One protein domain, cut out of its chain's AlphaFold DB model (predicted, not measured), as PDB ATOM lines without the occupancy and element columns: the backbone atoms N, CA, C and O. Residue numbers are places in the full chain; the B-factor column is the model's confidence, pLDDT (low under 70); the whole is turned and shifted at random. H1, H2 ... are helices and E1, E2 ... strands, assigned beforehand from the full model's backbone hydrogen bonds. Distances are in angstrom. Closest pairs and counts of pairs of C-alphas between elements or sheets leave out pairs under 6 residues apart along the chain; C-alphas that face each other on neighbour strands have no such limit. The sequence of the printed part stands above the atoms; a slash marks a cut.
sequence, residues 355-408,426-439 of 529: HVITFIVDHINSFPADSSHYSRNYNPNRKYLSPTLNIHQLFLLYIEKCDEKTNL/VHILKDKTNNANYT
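This is residues 355 to 408 and 426 to 439 of the 529 residues of an uncharacterized protein of Acyrthosiphon pisum (UniProt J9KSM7). An elongated, loosely built model with two helices, H1 and H2, set steeply to each other towards one end, and a small sheet of two short strands, E1 and E2, towards the other. A long loop leads from H1 to E1, and its residues 373 to 378 stick out beyond the sheet. The printed part has 68 residues, with H1, E1, H2 and E2 in that order along the chain; the sheet is antiparallel, the class is mixed, helices and strands, and under half of the residues are in named elements. The whole is only just loose, close to compact, with a radius of gyration of the C-alphas of 13.5 A and spans of 44 by 26 by 17 A.

H1, residues 355 to 366, begins with C-alpha 355 at (13.643, -102.079, -34.001) and is 16.3 A long from first to last C-alpha. E1 is residues 382 to 385, 10.3 A. H2, residues 391 to 403, is 18.5 A long and ends with C-alpha 403 at (15.445, -86.441, -38.586). E2 is residues 429 to 431, 6.5 A, its last C-alpha at (-6.589, -104.121, -31.891).

H1 and H2 only just touch, with 3 pairs of C-alphas within 8 A, through residues 360 to 364 of H1 and 394 to 398 of H2 alone. Their closest C-alphas, of His 363 and Tyr 398, are 6.9 A apart. They run opposite ways at a steep tilt of 64 degrees. In both helices every O i to N i+4 pair is within hydrogen-bond range. E1 and E2 are antiparallel neighbours at 146 degrees; C-alphas 382 and 431 face each other at 5.8 A, but no backbone N and O across the pair are within hydrogen-bond range. Residues 369 to 370 also pair antiparallel with 384 to 385 of E1. H1 and E2 are apart.

The C-alphas farthest apart, of Asn 377 and Asn 407, are 44.1 A from each other. The link from H1 to E1 is long, 15 residues; that from E1 to H2 is tight. Residues 409 to 425 are not printed, and C-alphas 408 and 426 are 28.2 A apart across the cut. Mean pLDDT of the printed part is 73.9; residues 376, 405 to 408 and 426 to 439 are under 70.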
ATOM      1  N   HIS A 355      13.529-103.391 -34.653       85.12
ATOM      2  CA  HIS A 355      13.643-102.079 -34.001       85.12
ATOM      3  C   HIS A 355      12.940-100.950 -34.781       85.12
ATOM      4  O   HIS A 355      12.353-100.062 -34.169       85.12
ATOM      5  N   VAL A 356      12.952-100.995 -36.120       86.50
ATOM      6  CA  VAL A 356      12.246-100.023 -36.976       86.50
ATOM      7  C   VAL A 356      10.738-100.250 -36.887       86.50
ATOM      8  O   VAL A 356       9.975 -99.291 -36.841       86.50
ATOM      9  N   ILE A 357      10.297-101.511 -36.790       89.06
ATOM     10  CA  ILE A 357       8.883-101.838 -36.548       89.06
ATOM     11  C   ILE A 357       8.440-101.261 -35.197       89.06
ATOM     12  O   ILE A 357       7.427-100.569 -35.155       89.06
ATOM     13  N   THR A 358       9.207-101.476 -34.123       91.19
ATOM     14  CA  THR A 358       8.932-100.880 -32.803       91.19
ATOM     15  C   THR A 358       8.881 -99.353 -32.877       91.19
ATOM     16  O   THR A 358       7.902 -98.764 -32.437       91.19
ATOM     17  N   PHE A 359       9.854 -98.707 -33.527       89.19
ATOM     18  CA  PHE A 359       9.877 -97.248 -33.673       89.19
ATOM     19  C   PHE A 359       8.659 -96.690 -34.440       89.19
ATOM     20  O   PHE A 359       8.070 -95.693 -34.022       89.19
ATOM     21  N   ILE A 360       8.214 -97.365 -35.510       89.44
ATOM     22  CA  ILE A 360       6.966 -97.035 -36.221       89.44
ATOM     23  C   ILE A 360       5.746 -97.214 -35.300       89.44
ATOM     24  O   ILE A 360       4.861 -96.356 -35.274       89.44
ATOM     25  N   VAL A 361       5.685 -98.303 -34.528       91.31
ATOM     26  CA  VAL A 361       4.597 -98.570 -33.571       91.31
ATOM     27  C   VAL A 361       4.543 -97.493 -32.482       91.31
ATOM     28  O   VAL A 361       3.461 -96.980 -32.195       91.31
ATOM     29  N   ASP A 362       5.688 -97.096 -31.932       92.06
ATOM     30  CA  ASP A 362       5.804 -96.067 -30.895       92.06
ATOM     31  C   ASP A 362       5.461 -94.673 -31.426       92.06
ATOM     32  O   ASP A 362       4.780 -93.899 -30.751       92.06
ATOM     33  N   HIS A 363       5.825 -94.367 -32.675       92.31
ATOM     34  CA  HIS A 363       5.348 -93.167 -33.363       92.31
ATOM     35  C   HIS A 363       3.821 -93.150 -33.463       92.31
ATOM     36  O   HIS A 363       3.175 -92.230 -32.960       92.31
ATOM     37  N   ILE A 364       3.227 -94.225 -33.987       92.19
ATOM     38  CA  ILE A 364       1.771 -94.398 -34.090       92.19
ATOM     39  C   ILE A 364       1.092 -94.398 -32.702       92.19
ATOM     40  O   ILE A 364      -0.099 -94.087 -32.595       92.19
ATOM     41  N   ASN A 365       1.808 -94.732 -31.624       91.81
ATOM     42  CA  ASN A 365       1.323 -94.688 -30.240       91.81
ATOM     43  C   ASN A 365       1.484 -93.330 -29.547       91.81
ATOM     44  O   ASN A 365       0.742 -93.080 -28.602       91.81
ATOM     45  N   SER A 366       2.369 -92.451 -30.024       92.50
ATOM     46  CA  SER A 366       2.528 -91.100 -29.466       92.50
ATOM     47  C   SER A 366       1.379 -90.138 -29.803       92.50
ATOM     48  O   SER A 366       1.221 -89.120 -29.136       92.50
ATOM     49  N   PHE A 367       0.534 -90.476 -30.782       92.56
ATOM     50  CA  PHE A 367      -0.684 -89.723 -31.086       92.56
ATOM     51  C   PHE A 367      -1.851 -90.109 -30.160       92.56
ATOM     52  O   PHE A 367      -2.052 -91.305 -29.902       92.56
ATOM     53  N   PRO A 368      -2.680 -89.140 -29.718       92.50
ATOM     54  CA  PRO A 368      -3.899 -89.431 -28.971       92.50
ATOM     55  C   PRO A 368      -4.842 -90.316 -29.796       92.50
ATOM     56  O   PRO A 368      -4.939 -90.195 -31.021       92.50
ATOM     57  N   ALA A 369      -5.513 -91.248 -29.117       90.62
ATOM     58  CA  ALA A 369      -6.349 -92.249 -29.765       90.62
ATOM     59  C   ALA A 369      -7.584 -92.579 -28.917       90.62
ATOM     60  O   ALA A 369      -7.463 -93.104 -27.803       90.62
ATOM     61  N   ASP A 370      -8.769 -92.330 -29.465       85.81
ATOM     62  CA  ASP A 370     -10.034 -92.303 -28.730       85.81
ATOM     63  C   ASP A 370     -10.937 -93.494 -29.035       85.81
ATOM     64  O   ASP A 370     -10.876 -94.103 -30.105       85.81
ATOM     65  N   SER A 371     -11.812 -93.832 -28.088       84.12
ATOM     66  CA  SER A 371     -12.891 -94.794 -28.310       84.12
ATOM     67  C   SER A 371     -14.094 -94.084 -28.938       84.12
ATOM     68  O   SER A 371     -14.659 -93.148 -28.356       84.12
ATOM     69  N   SER A 372     -14.498 -94.526 -30.132       81.94
ATOM     70  CA  SER A 372     -15.582 -93.910 -30.902       81.94
ATOM     71  C   SER A 372     -16.900 -93.943 -30.130       81.94
ATOM     72  O   SER A 372     -17.390 -95.018 -29.781       81.94
ATOM     73  N   HIS A 373     -17.475 -92.759 -29.901       77.25
ATOM     74  CA  HIS A 373     -18.652 -92.519 -29.057       77.25
ATOM     75  C   HIS A 373     -19.759 -93.574 -29.244       77.25
ATOM     76  O   HIS A 373     -20.133 -94.264 -28.300       77.25
ATOM     77  N   TYR A 374     -20.179 -93.787 -30.495       76.44
ATOM     78  CA  TYR A 374     -21.262 -94.694 -30.889       76.44
ATOM     79  C   TYR A 374     -20.994 -96.198 -30.692       76.44
ATOM     80  O   TYR A 374     -21.881 -97.009 -30.946       76.44
ATOM     81  N   SER A 375     -19.790 -96.612 -30.282       70.44
ATOM     82  CA  SER A 375     -19.462 -98.036 -30.130       70.44
ATOM     83  C   SER A 375     -18.623 -98.383 -28.902       70.44
ATOM     84  O   SER A 375     -18.045 -99.471 -28.877       70.44
ATOM     85  N   ARG A 376     -18.563 -97.512 -27.885       69.50
ATOM     86  CA  ARG A 376     -17.804 -97.758 -26.641       69.50
ATOM     87  C   ARG A 376     -18.193 -99.085 -25.977       69.50
ATOM     88  O   ARG A 376     -17.316 -99.909 -25.736       69.50
ATOM     89  N   ASN A 377     -19.491 -99.353 -25.826       71.62
ATOM     90  CA  ASN A 377     -19.999-100.597 -25.225       71.62
ATOM     91  C   ASN A 377     -19.827-101.834 -26.132       71.62
ATOM     92  O   ASN A 377     -19.796-102.959 -25.642       71.62
ATOM     93  N   TYR A 378     -19.711-101.649 -27.452       72.69
ATOM     94  CA  TYR A 378     -19.635-102.752 -28.423       72.69
ATOM     95  C   TYR A 378     -18.202-103.127 -28.831       72.69
ATOM     96  O   TYR A 378     -17.966-104.253 -29.262       72.69
ATOM     97  N   ASN A 379     -17.247-102.195 -28.737       77.62
ATOM     98  CA  ASN A 379     -15.848-102.380 -29.135       77.62
ATOM     99  C   ASN A 379     -14.875-101.671 -28.156       77.62
ATOM    100  O   ASN A 379     -14.049-100.877 -28.609       77.62
ATOM    101  N   PRO A 380     -14.918-101.934 -26.834       76.62
ATOM    102  CA  PRO A 380     -14.130-101.185 -25.839       76.62
ATOM    103  C   PRO A 380     -12.607-101.273 -26.050       76.62
ATOM    104  O   PRO A 380     -11.862-100.381 -25.653       76.62
ATOM    105  N   ASN A 381     -12.135-102.329 -26.720       82.88
ATOM    106  CA  ASN A 381     -10.720-102.545 -27.022       82.88
ATOM    107  C   ASN A 381     -10.200-101.791 -28.259       82.88
ATOM    108  O   ASN A 381      -8.999-101.856 -28.524       82.88
ATOM    109  N   ARG A 382     -11.063-101.087 -29.011       82.62
ATOM    110  CA  ARG A 382     -10.675-100.352 -30.224       82.62
ATOM    111  C   ARG A 382     -10.553 -98.858 -29.971       82.62
ATOM    112  O   ARG A 382     -11.462 -98.219 -29.447       82.62
ATOM    113  N   LYS A 383      -9.416 -98.316 -30.404       85.88
ATOM    114  CA  LYS A 383      -9.114 -96.885 -30.424       85.88
ATOM    115  C   LYS A 383      -8.841 -96.431 -31.856       85.88
ATOM    116  O   LYS A 383      -8.268 -97.183 -32.648       85.88
ATOM    117  N   TYR A 384      -9.232 -95.199 -32.144       86.62
ATOM    118  CA  TYR A 384      -9.128 -94.534 -33.437       86.62
ATOM    119  C   TYR A 384      -8.213 -93.319 -33.290       86.62
ATOM    120  O   TYR A 384      -8.301 -92.606 -32.293       86.62
ATOM    121  N   LEU A 385      -7.335 -93.089 -34.265       90.50
ATOM    122  CA  LEU A 385      -6.599 -91.826 -34.377       90.50
ATOM    123  C   LEU A 385      -7.547 -90.704 -34.833       90.50
ATOM    124  O   LEU A 385      -8.632 -90.986 -35.352       90.50
ATOM    125  N   SER A 386      -7.130 -89.443 -34.668       88.81
ATOM    126  CA  SER A 386      -7.903 -88.284 -35.136       88.81
ATOM    127  C   SER A 386      -8.322 -88.434 -36.610       88.81
ATOM    128  O   SER A 386      -7.476 -88.783 -37.437       88.81
ATOM    129  N   PRO A 387      -9.572 -88.097 -36.991       85.75
ATOM    130  CA  PRO A 387      -9.989 -88.037 -38.394       85.75
ATOM    131  C   PRO A 387      -9.143 -87.088 -39.258       85.75
ATOM    132  O   PRO A 387      -9.099 -87.255 -40.473       85.75
ATOM    133  N   THR A 388      -8.470 -86.106 -38.643       86.00
ATOM    134  CA  THR A 388      -7.566 -85.167 -39.327       86.00
ATOM    135  C   THR A 388      -6.172 -85.729 -39.605       86.00
ATOM    136  O   THR A 388      -5.435 -85.101 -40.357       86.00
ATOM    137  N   LEU A 389      -5.801 -86.876 -39.018       88.81
ATOM    138  CA  LEU A 389      -4.477 -87.492 -39.146       88.81
ATOM    139  C   LEU A 389      -4.520 -88.625 -40.180       88.81
ATOM    140  O   LEU A 389      -4.792 -89.784 -39.858       88.81
ATOM    141  N   ASN A 390      -4.270 -88.285 -41.444       89.62
ATOM    142  CA  ASN A 390      -4.218 -89.261 -42.530       89.62
ATOM    143  C   ASN A 390      -2.849 -89.975 -42.608       89.62
ATOM    144  O   ASN A 390      -1.868 -89.555 -41.997       89.62
ATOM    145  N   ILE A 391      -2.776 -91.067 -43.379       88.75
ATOM    146  CA  ILE A 391      -1.569 -91.913 -43.485       88.75
ATOM    147  C   ILE A 391      -0.358 -91.139 -44.041       88.75
ATOM    148  O   ILE A 391       0.768 -91.391 -43.622       88.75
ATOM    149  N   HIS A 392      -0.577 -90.178 -44.942       88.00
ATOM    150  CA  HIS A 392       0.489 -89.355 -45.515       88.00
ATOM    151  C   HIS A 392       1.064 -88.379 -44.476       88.00
ATOM    152  O   HIS A 392       2.274 -88.312 -44.309       88.00
ATOM    153  N   GLN A 393       0.219 -87.685 -43.706       90.19
ATOM    154  CA  GLN A 393       0.669 -86.829 -42.596       90.19
ATOM    155  C   GLN A 393       1.381 -87.640 -41.508       90.19
ATOM    156  O   GLN A 393       2.435 -87.237 -41.035       90.19
ATOM    157  N   LEU A 394       0.844 -88.810 -41.154       89.81
ATOM    158  CA  LEU A 394       1.459 -89.740 -40.203       89.81
ATOM    159  C   LEU A 394       2.871 -90.178 -40.645       89.81
ATOM    160  O   LEU A 394       3.727 -90.406 -39.791       89.81
ATOM    161  N   PHE A 395       3.109 -90.263 -41.960       90.50
ATOM    162  CA  PHE A 395       4.407 -90.554 -42.572       90.50
ATOM    163  C   PHE A 395       5.334 -89.327 -42.668       90.50
ATOM    164  O   PHE A 395       6.523 -89.467 -42.404       90.50
ATOM    165  N   LEU A 396       4.825 -88.121 -42.950       91.81
ATOM    166  CA  LEU A 396       5.627 -86.887 -42.869       91.81
ATOM    167  C   LEU A 396       6.141 -86.659 -41.439       91.81
ATOM    168  O   LEU A 396       7.346 -86.606 -41.218       91.81
ATOM    169  N   LEU A 397       5.235 -86.718 -40.457       91.50
ATOM    170  CA  LEU A 397       5.548 -86.654 -39.025       91.50
ATOM    171  C   LEU A 397       6.466 -87.803 -38.561       91.50
ATOM    172  O   LEU A 397       7.052 -87.730 -37.486       91.50
ATOM    173  N   TYR A 398       6.559 -88.901 -39.324       89.50
ATOM    174  CA  TYR A 398       7.508 -89.989 -39.065       89.50
ATOM    175  C   TYR A 398       8.911 -89.653 -39.586       89.50
ATOM    176  O   TYR A 398       9.883 -89.946 -38.897       89.50
ATOM    177  N   ILE A 399       9.019 -89.032 -40.767       88.81
ATOM    178  CA  ILE A 399      10.294 -88.543 -41.317       88.81
ATOM    179  C   ILE A 399      10.865 -87.461 -40.399       88.81
ATOM    180  O   ILE A 399      11.993 -87.603 -39.944       88.81
ATOM    181  N   GLU A 400      10.061 -86.461 -40.034       89.38
ATOM    182  CA  GLU A 400      10.452 -85.390 -39.105       89.38
ATOM    183  C   GLU A 400      11.022 -85.973 -37.795       89.38
ATOM    184  O   GLU A 400      12.116 -85.619 -37.367       89.38
ATOM    185  N   LYS A 401      10.355 -86.988 -37.231       85.69
ATOM    186  CA  LYS A 401      10.786 -87.689 -36.009       85.69
ATOM    187  C   LYS A 401      11.961 -88.664 -36.195       85.69
ATOM    188  O   LYS A 401      12.548 -89.114 -35.206       85.69
ATOM    189  N   CYS A 402      12.299 -89.037 -37.429       81.62
ATOM    190  CA  CYS A 402      13.565 -89.696 -37.760       81.62
ATOM    191  C   CYS A 402      14.706 -88.673 -37.807       81.62
ATOM    192  O   CYS A 402      15.775 -88.942 -37.258       81.62
ATOM    193  N   ASP A 403      14.463 -87.513 -38.418       78.69
ATOM    194  CA  ASP A 403      15.445 -86.441 -38.586       78.69
ATOM    195  C   ASP A 403      15.798 -85.791 -37.230       78.69
ATOM    196  O   ASP A 403      16.973 -85.583 -36.936       78.69
ATOM    197  N   GLU A 404      14.822 -85.631 -36.325       73.25
ATOM    198  CA  GLU A 404      15.021 -85.288 -34.900       73.25
ATOM    199  C   GLU A 404      15.914 -86.285 -34.121       73.25
ATOM    200  O   GLU A 404      16.325 -86.004 -32.993       73.25
ATOM    201  N   LYS A 405      16.170 -87.481 -34.670       65.94
ATOM    202  CA  LYS A 405      16.757 -88.631 -33.958       65.94
ATOM    203  C   LYS A 405      17.951 -89.294 -34.651       65.94
ATOM    204  O   LYS A 405      18.352 -90.381 -34.226       65.94
ATOM    205  N   THR A 406      18.528 -88.700 -35.696       52.97
ATOM    206  CA  THR A 406      19.679 -89.291 -36.412       52.97
ATOM    207  C   THR A 406      20.800 -89.665 -35.428       52.97
ATOM    208  O   THR A 406      21.209 -88.842 -34.619       52.97
ATOM    209  N   ASN A 407      21.321 -90.895 -35.404       45.25
ATOM    210  CA  ASN A 407      21.666 -91.730 -36.556       45.25
ATOM    211  C   ASN A 407      20.858 -93.038 -36.696       45.25
ATOM    212  O   ASN A 407      21.325 -94.111 -36.312       45.25
ATOM    213  N   LEU A 408      19.709 -92.986 -37.377       48.06
ATOM    214  CA  LEU A 408      19.142 -94.151 -38.065       48.06
ATOM    215  C   LEU A 408      18.979 -93.818 -39.547       48.06
ATOM    216  O   LEU A 408      18.216 -92.927 -39.908       48.06
ATOM    217  N   VAL A 426      -8.148 -93.872 -45.203       33.91
ATOM    218  CA  VAL A 426      -8.242 -95.169 -44.518       33.91
ATOM    219  C   VAL A 426      -8.012 -94.958 -43.027       33.91
ATOM    220  O   VAL A 426      -6.945 -94.508 -42.615       33.91
ATOM    221  N   HIS A 427      -9.002 -95.319 -42.211       35.69
ATOM    222  CA  HIS A 427      -8.861 -95.308 -40.757       35.69
ATOM    223  C   HIS A 427      -7.992 -96.486 -40.298       35.69
ATOM    224  O   HIS A 427      -8.344 -97.647 -40.514       35.69
ATOM    225  N   ILE A 428      -6.871 -96.197 -39.633       34.41
ATOM    226  CA  ILE A 428      -6.028 -97.222 -39.006       34.41
ATOM    227  C   ILE A 428      -6.706 -97.700 -37.715       34.41
ATOM    228  O   ILE A 428      -6.907 -96.923 -36.783       34.41
ATOM    229  N   LEU A 429      -7.029 -98.994 -37.649       36.06
ATOM    230  CA  LEU A 429      -7.539 -99.651 -36.444       36.06
ATOM    231  C   LEU A 429      -6.387-100.218 -35.604       36.06
ATOM    232  O   LEU A 429      -5.546-100.954 -36.124       36.06
ATOM    233  N   LYS A 430      -6.400 -99.948 -34.293       37.00
ATOM    234  CA  LYS A 430      -5.598-100.677 -33.296       37.00
ATOM    235  C   LYS A 430      -6.465-101.752 -32.627       37.00
ATOM    236  O   LYS A 430      -7.470-101.411 -32.007       37.00
ATOM    237  N   ASP A 431      -6.055-103.019 -32.711       34.69
ATOM    238  CA  ASP A 431      -6.589-104.121 -31.891       34.69
ATOM    239  C   ASP A 431      -5.548-104.509 -30.825       34.69
ATOM    240  O   ASP A 431      -4.409-104.835 -31.149       34.69
ATOM    241  N   LYS A 432      -5.937-104.486 -29.544       44.16
ATOM    242  CA  LYS A 432      -5.020-104.681 -28.399       44.16
ATOM    243  C   LYS A 432      -4.472-106.106 -28.209       44.16
ATOM    244  O   LYS A 432      -3.585-106.294 -27.385       44.16
ATOM    245  N   THR A 433      -5.011-107.115 -28.895       45.22
ATOM    246  CA  THR A 433      -4.827-108.534 -28.520       45.22
ATOM    247  C   THR A 433      -3.921-109.346 -29.447       45.22
ATOM    248  O   THR A 433      -3.790-110.550 -29.246       45.22
ATOM    249  N   ASN A 434      -3.288-108.741 -30.458       41.72
ATOM    250  CA  ASN A 434      -2.254-109.397 -31.272       41.72
ATOM    251  C   ASN A 434      -1.285-108.360 -31.862       41.72
ATOM    252  O   ASN A 434      -1.647-107.612 -32.768       41.72
ATOM    253  N   ASN A 435      -0.034-108.363 -31.397       42.50
ATOM    254  CA  ASN A 435       0.971-107.329 -31.675       42.50
ATOM    255  C   ASN A 435       1.620-107.437 -33.082       42.50
ATOM    256  O   ASN A 435       2.832-107.303 -33.223       42.50
ATOM    257  N   ALA A 436       0.840-107.801 -34.115       39.44
ATOM    258  CA  ALA A 436       1.374-108.225 -35.419       39.44
ATOM    259  C   ALA A 436       0.445-108.081 -36.653       39.44
ATOM    260  O   ALA A 436       0.858-108.472 -37.743       39.44
ATOM    261  N   ASN A 437      -0.801-107.589 -36.540       32.69
ATOM    262  CA  ASN A 437      -1.719-107.503 -37.697       32.69
ATOM    263  C   ASN A 437      -2.582-106.228 -37.712       32.69
ATOM    264  O   ASN A 437      -3.687-106.207 -37.175       32.69
ATOM    265  N   TYR A 438      -2.130-105.205 -38.439       38.06
ATOM    266  CA  TYR A 438      -3.011-104.143 -38.934       38.06
ATOM    267  C   TYR A 438      -3.840-104.661 -40.117       38.06
ATOM    268  O   TYR A 438      -3.343-105.437 -40.934       38.06
ATOM    269  N   THR A 439      -5.094-104.218 -40.251       29.88
ATOM    270  CA  THR A 439      -5.932-104.543 -41.418       29.88
ATOM    271  C   THR A 439      -6.484-103.275 -42.058       29.88
ATOM    272  O   THR A 439      -7.202-102.515 -41.415       29.88
TER     273      THR A 439